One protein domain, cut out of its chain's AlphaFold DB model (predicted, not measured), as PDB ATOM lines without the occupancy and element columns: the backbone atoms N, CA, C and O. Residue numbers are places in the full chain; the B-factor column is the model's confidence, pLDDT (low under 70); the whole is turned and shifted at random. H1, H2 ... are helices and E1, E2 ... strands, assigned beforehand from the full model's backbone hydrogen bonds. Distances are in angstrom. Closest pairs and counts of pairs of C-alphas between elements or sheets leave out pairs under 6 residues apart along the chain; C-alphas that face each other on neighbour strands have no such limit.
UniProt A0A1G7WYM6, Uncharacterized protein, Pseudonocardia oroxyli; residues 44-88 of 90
ATOM      1  N   ARG A  44     117.178 123.744 118.601       83.50
ATOM      2  CA  ARG A  44     115.738 123.959 118.755       83.50
ATOM      3  C   ARG A  44     115.308 124.023 120.212       83.50
ATOM      4  O   ARG A  44     114.690 125.006 120.609       83.50
ATOM      5  N   VAL A  45     115.649 123.010 121.009       84.19
ATOM      6  CA  VAL A  45     115.253 122.929 122.425       84.19
ATOM      7  C   VAL A  45     115.841 124.097 123.213       84.19
ATOM      8  O   VAL A  45     115.173 124.694 124.060       84.19
ATOM      9  N   ARG A  46     117.083 124.480 122.902       83.75
ATOM     10  CA  ARG A  46     117.749 125.612 123.546       83.75
ATOM     11  C   ARG A  46     117.089 126.937 123.176       83.75
ATOM     12  O   ARG A  46     116.852 127.758 124.057       83.75
ATOM     13  N   LEU A  47     116.734 127.128 121.906       84.81
ATOM     14  CA  LEU A  47     116.029 128.317 121.429       84.81
ATOM     15  C   LEU A  47     114.593 128.404 121.948       84.81
ATOM     16  O   LEU A  47     114.149 129.504 122.268       84.81
ATOM     17  N   GLN A  48     113.896 127.275 122.098       84.62
ATOM     18  CA  GLN A  48     112.533 127.206 122.645       84.62
ATOM     19  C   GLN A  48     112.438 127.747 124.079       84.62
ATOM     20  O   GLN A  48     111.368 128.172 124.512       84.62
ATOM     21  N   ARG A  49     113.556 127.792 124.820       81.75
ATOM     22  CA  ARG A  49     113.615 128.439 126.144       81.75
ATOM     23  C   ARG A  49     113.556 129.965 126.081       81.75
ATOM     24  O   ARG A  49     113.185 130.588 127.072       81.75
ATOM     25  N   PHE A  50     113.942 130.564 124.956       81.88
ATOM     26  CA  PHE A  50     114.024 132.018 124.784       81.88
ATOM     27  C   PHE A  50     112.955 132.567 123.835       81.88
ATOM     28  O   PHE A  50     112.533 133.711 123.982       81.88
ATOM     29  N   LEU A  51     112.528 131.770 122.858       83.56
ATOM     30  CA  LEU A  51     111.642 132.162 121.768       83.56
ATOM     31  C   LEU A  51     110.610 131.064 121.493       83.56
ATOM     32  O   LEU A  51     110.864 129.887 121.709       83.56
ATOM     33  N   SER A  52     109.455 131.439 120.948       87.06
ATOM     34  CA  SER A  52     108.468 130.477 120.438       87.06
ATOM     35  C   SER A  52     108.919 129.847 119.114       87.06
ATOM     36  O   SER A  52     109.609 130.510 118.339       87.06
ATOM     37  N   ASP A  53     108.461 128.630 118.797       83.44
ATOM     38  CA  ASP A  53     108.769 127.929 117.533       83.44
ATOM     39  C   ASP A  53     108.571 128.794 116.278       83.44
ATOM     40  O   ASP A  53     109.404 128.767 115.380       83.44
ATOM     41  N   GLU A  54     107.522 129.619 116.231       86.31
ATOM     42  CA  GLU A  54     107.263 130.520 115.098       86.31
ATOM     43  C   GLU A  54     108.381 131.561 114.910       86.31
ATOM     44  O   GLU A  54     108.831 131.846 113.796       86.31
ATOM     45  N   ARG A  55     108.889 132.111 116.021       87.12
ATOM     46  CA  ARG A  55     110.040 133.015 115.996       87.12
ATOM     47  C   ARG A  55     111.287 132.249 115.605       87.12
ATOM     48  O   ARG A  55     112.009 132.736 114.745       87.12
ATOM     49  N   ILE A  56     111.516 131.070 116.164       87.00
ATOM     50  CA  ILE A  56     112.675 130.235 115.832       87.00
ATOM     51  C   ILE A  56     112.724 129.958 114.331       87.00
ATOM     52  O   ILE A  56     113.742 130.246 113.713       87.00
ATOM     53  N   ALA A  57     111.612 129.517 113.739       85.94
ATOM     54  CA  ALA A  57     111.494 129.296 112.303       85.94
ATOM     55  C   ALA A  57     111.827 130.567 111.510       85.94
ATOM     56  O   ALA A  57     112.670 130.523 110.623       85.94
ATOM     57  N   THR A  58     111.283 131.727 111.903       88.44
ATOM     58  CA  THR A  58     111.602 132.992 111.219       88.44
ATOM     59  C   THR A  58     113.098 133.337 111.293       88.44
ATOM     60  O   THR A  58     113.686 133.791 110.315       88.44
ATOM     61  N   HIS A  59     113.735 133.181 112.456       87.56
ATOM     62  CA  HIS A  59     115.158 133.504 112.630       87.56
ATOM     63  C   HIS A  59     116.055 132.491 111.905       87.56
ATOM     64  O   HIS A  59     117.111 132.849 111.382       87.56
ATOM     65  N   PHE A  60     115.613 131.240 111.835       85.94
ATOM     66  CA  PHE A  60     116.270 130.177 111.095       85.94
ATOM     67  C   PHE A  60     116.188 130.390 109.581       85.94
ATOM     68  O   PHE A  60     117.211 130.350 108.906       85.94
ATOM     69  N   GLU A  61     115.007 130.724 109.052       87.00
ATOM     70  CA  GLU A  61     114.816 131.074 107.638       87.00
ATOM     71  C   GLU A  61     115.660 132.288 107.235       87.00
ATOM     72  O   GLU A  61     116.257 132.311 106.159       87.00
ATOM     73  N   ASN A  62     115.775 133.274 108.129       87.69
ATOM     74  CA  ASN A  62     116.653 134.426 107.932       87.69
ATOM     75  C   ASN A  62     118.143 134.109 108.154       87.69
ATOM     76  O   ASN A  62     118.975 134.997 107.976       87.69
ATOM     77  N   LYS A  63     118.493 132.872 108.537       85.31
ATOM     78  CA  LYS A  63     119.868 132.420 108.789       85.31
ATOM     79  C   LYS A  63     120.622 133.288 109.806       85.31
ATOM     80  O   LYS A  63     121.832 133.473 109.705       85.31
ATOM     81  N   VAL A  64     119.905 133.826 110.796       86.69
ATOM     82  CA  VAL A  64     120.483 134.688 111.846       86.69
ATOM     83  C   VAL A  64     120.819 133.932 113.131       86.69
ATOM     84  O   VAL A  64     121.331 134.521 114.080       86.69
ATOM     85  N   ILE A  65     120.527 132.634 113.187       87.38
ATOM     86  CA  ILE A  65     120.893 131.772 114.312       87.38
ATOM     87  C   ILE A  65     122.312 131.270 114.070       87.38
ATOM     88  O   ILE A  65     122.581 130.623 113.062       87.38
ATOM     89  N   MET A  66     123.211 131.558 115.005       88.25
ATOM     90  CA  MET A  66     124.606 131.148 114.950       88.25
ATOM     91  C   MET A  66     124.964 130.309 116.176       88.25
ATOM     92  O   MET A  66     124.709 130.718 117.307       88.25
ATOM     93  N   LEU A  67     125.599 129.162 115.968       85.81
ATOM     94  CA  LEU A  67     126.124 128.286 117.006       85.81
ATOM     95  C   LEU A  67     127.648 128.262 116.892       85.81
ATOM     96  O   LEU A  67     128.194 127.939 115.845       85.81
ATOM     97  N   ALA A  68     128.346 128.659 117.957       84.12
ATOM     98  CA  ALA A  68     129.810 128.765 117.978       84.12
ATOM     99  C   ALA A  68     130.412 129.620 116.841       84.12
ATOM    100  O   ALA A  68     131.562 129.434 116.454       84.12
ATOM    101  N   GLY A  69     129.644 130.594 116.340       82.62
ATOM    102  CA  GLY A  69     130.059 131.471 115.243       82.62
ATOM    103  C   GLY A  69     129.758 130.932 113.842       82.62
ATOM    104  O   GLY A  69     130.055 131.622 112.871       82.62
ATOM    105  N   GLU A  70     129.132 129.760 113.726       82.69
ATOM    106  CA  GLU A  70     128.660 129.192 112.464       82.69
ATOM    107  C   GLU A  70     127.140 129.326 112.348       82.69
ATOM    108  O   GLU A  70     126.428 129.193 113.341       82.69
ATOM    109  N   VAL A  71     126.628 129.628 111.153       85.56
ATOM    110  CA  VAL A  71     125.180 129.711 110.915       85.56
ATOM    111  C   VAL A  71     124.577 128.318 111.032       85.56
ATOM    112  O   VAL A  71     125.011 127.391 110.358       85.56
ATOM    113  N   VAL A  72     123.550 128.186 111.866       85.81
ATOM    114  CA  VAL A  72     122.838 126.924 112.041       85.81
ATOM    115  C   VAL A  72     121.950 126.685 110.827       85.81
ATOM    116  O   VAL A  72     121.021 127.451 110.575       85.81
ATOM    117  N   GLU A  73     122.226 125.611 110.092       84.06
ATOM    118  CA  GLU A  73     121.417 125.162 108.950       84.06
ATOM    119  C   GLU A  73     120.450 124.033 109.303       84.06
ATOM    120  O   GLU A  73     119.660 123.626 108.456       84.06
ATOM    121  N   ASP A  74     120.492 123.551 110.545       84.62
ATOM    122  CA  ASP A  74     119.609 122.510 111.052       84.62
ATOM    123  C   ASP A  74     119.309 122.725 112.546       84.62
ATOM    124  O   ASP A  74     120.210 122.831 113.376       84.62
ATOM    125  N   LEU A  75     118.027 122.850 112.894       80.50
ATOM    126  CA  LEU A  75     117.594 123.138 114.268       80.50
ATOM    127  C   LEU A  75     117.663 121.906 115.177       80.50
ATOM    128  O   LEU A  75     117.757 122.051 116.399       80.50
ATOM    129  N   ASP A  76     117.620 120.717 114.587       81.75
ATOM    130  CA  ASP A  76     117.726 119.437 115.282       81.75
ATOM    131  C   ASP A  76     119.191 119.034 115.528       81.75
ATOM    132  O   ASP A  76     119.466 118.067 116.238       81.75
ATOM    133  N   SER A  77     120.140 119.836 115.042       80.25
ATOM    134  CA  SER A  77     121.558 119.653 115.306       80.25
ATOM    135  C   SER A  77     121.884 119.873 116.775       80.25
ATOM    136  O   SER A  77     121.272 120.677 117.491       80.25
ATOM    137  N   GLU A  78     122.899 119.143 117.220       77.75
ATOM    138  CA  GLU A  78     123.387 119.177 118.587       77.75
ATOM    139  C   GLU A  78     123.886 120.583 118.951       77.75
ATOM    140  O   GLU A  78     124.871 121.080 118.402       77.75
ATOM    141  N   ALA A  79     123.241 121.222 119.930       74.44
ATOM    142  CA  ALA A  79     123.722 122.466 120.513       74.44
ATOM    143  C   ALA A  79     124.442 122.167 121.817       74.44
ATOM    144  O   ALA A  79     123.933 122.474 122.900       74.44
ATOM    145  N   ALA A  80     125.650 121.606 121.713       71.06
ATOM    146  CA  ALA A  80     126.453 121.310 122.889       71.06
ATOM    147  C   ALA A  80     126.482 122.532 123.834       71.06
ATOM    148  O   ALA A  80     126.658 123.672 123.384       71.06
ATOM    149  N   PRO A  81     126.298 122.339 125.151       67.50
ATOM    150  CA  PRO A  81     126.083 123.441 126.093       67.50
ATOM    151  C   PRO A  81     127.259 124.428 126.131       67.50
ATOM    152  O   PRO A  81     127.069 125.611 126.417       67.50
ATOM    153  N   ASN A  82     128.452 123.947 125.770       76.94
ATOM    154  CA  ASN A  82     129.696 124.711 125.669       76.94
ATOM    155  C   ASN A  82     129.760 125.627 124.433       76.94
ATOM    156  O   ASN A  82     130.631 126.489 124.356       76.94
ATOM    157  N   LEU A  83     128.870 125.434 123.457       77.25
ATOM    158  CA  LEU A  83     128.796 126.250 122.254       77.25
ATOM    159  C   LEU A  83     127.941 127.482 122.534       77.25
ATOM    160  O   LEU A  83     126.843 127.402 123.095       77.25
ATOM    161  N   HIS A  84     128.473 128.633 122.139       80.19
ATOM    162  CA  HIS A  84     127.805 129.911 122.302       80.19
ATOM    163  C   HIS A  84     126.754 130.076 121.203       80.19
ATOM    164  O   HIS A  84     127.096 130.206 120.026       80.19
ATOM    165  N   LEU A  85     125.483 130.036 121.594       82.38
ATOM    166  CA  LEU A  85     124.348 130.239 120.704       82.38
ATOM    167  C   LEU A  85     123.988 131.728 120.680       82.38
ATOM    168  O   LEU A  85     123.724 132.324 121.723       82.38
ATOM    169  N   VAL A  86     123.979 132.320 119.491       82.69
ATOM    170  CA  VAL A  86     123.702 133.739 119.259       82.69
ATOM    171  C   VAL A  86     122.608 133.866 118.220       82.69
ATOM    172  O   VAL A  86     122.599 133.154 117.221       82.69
ATOM    173  N   ILE A  87     121.703 134.811 118.435       83.06
ATOM    174  CA  ILE A  87     120.726 135.214 117.434       83.06
ATOM    175  C   ILE A  87     121.125 136.617 116.998       83.06
ATOM    176  O   ILE A  87     121.016 137.567 117.771       83.06
ATOM    177  N   ALA A  88     121.645 136.741 115.782       71.94
ATOM    178  CA  ALA A  88     122.015 138.012 115.178       71.94
ATOM    179  C   ALA A  88     120.752 138.741 114.682       71.94
ATOM    180  O   ALA A  88     120.525 138.893 113.487       71.94
TER     181      ALA A  88
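Overview. This is residues 44 to 88 of the 90 residues of an uncharacterized protein of Pseudonocardia oroxyli (UniProt A0A1G7WYM6). Two short helices, H1 and then the longer H2, make one end of this small domain, and a two-stranded hairpin, E1 and E2, makes the other, with the far end of H2 near the end of the hairpin where E1 begins and E2 ends. A wide loop, residues 68 to 84, joins the two strands. The printed part has 45 residues, with two named helices and two named strands in the order H1, H2, E1, E2; the strands form one antiparallel sheet, E1 - E2. The class is mixed, helices and strands, with under half of the residues in named elements. The whole is compact, with a radius of gyration of the C-alphas of 9.3 A and spans of 25 by 18 by 16 A.

Along the chain. Find C-alpha 44 at (115.738, 123.959, 118.755); there H1 begins, residues 44 to 48, 6.0 A long. From C-alpha 53 at (108.769, 127.929, 117.533), H2 runs through residues 53 to 61 over 12.0 A. Next come E1, residues 65 to 67, 6.8 A, and E2, residues 85 to 87, 7.0 A, which ends at C-alpha 87 at (120.726, 135.214, 117.434).

Arrangement. Look first at the hairpin of E1 and E2, antiparallel at 161 degrees, where N 66 and O 86 are within hydrogen-bond range at 2.8 A. Residues 66 to 67 of E1 also pair antiparallel with residues 70 to 71. The closest C-alphas of H2 and E1 are those of His 59 and Ile 65, 6.2 A. H1 and H2 only just touch, with 3 pairs of C-alphas within 8 A, the closest those of Leu 47 and Ile 56, 6.8 A. H1 is apart from E1 and E2. In H1 and H2 every O i to N i+4 pair is within hydrogen-bond range.

Size, cuts and confidence. The two C-alphas farthest apart are those of Glu 54 and Asn 82, 25.5 A. The printed part has no cut; the link from E1 to E2 is long, 17 residues, and the other two are tight. The mean pLDDT of the printed part is 82.9, and residue 81 is under 70.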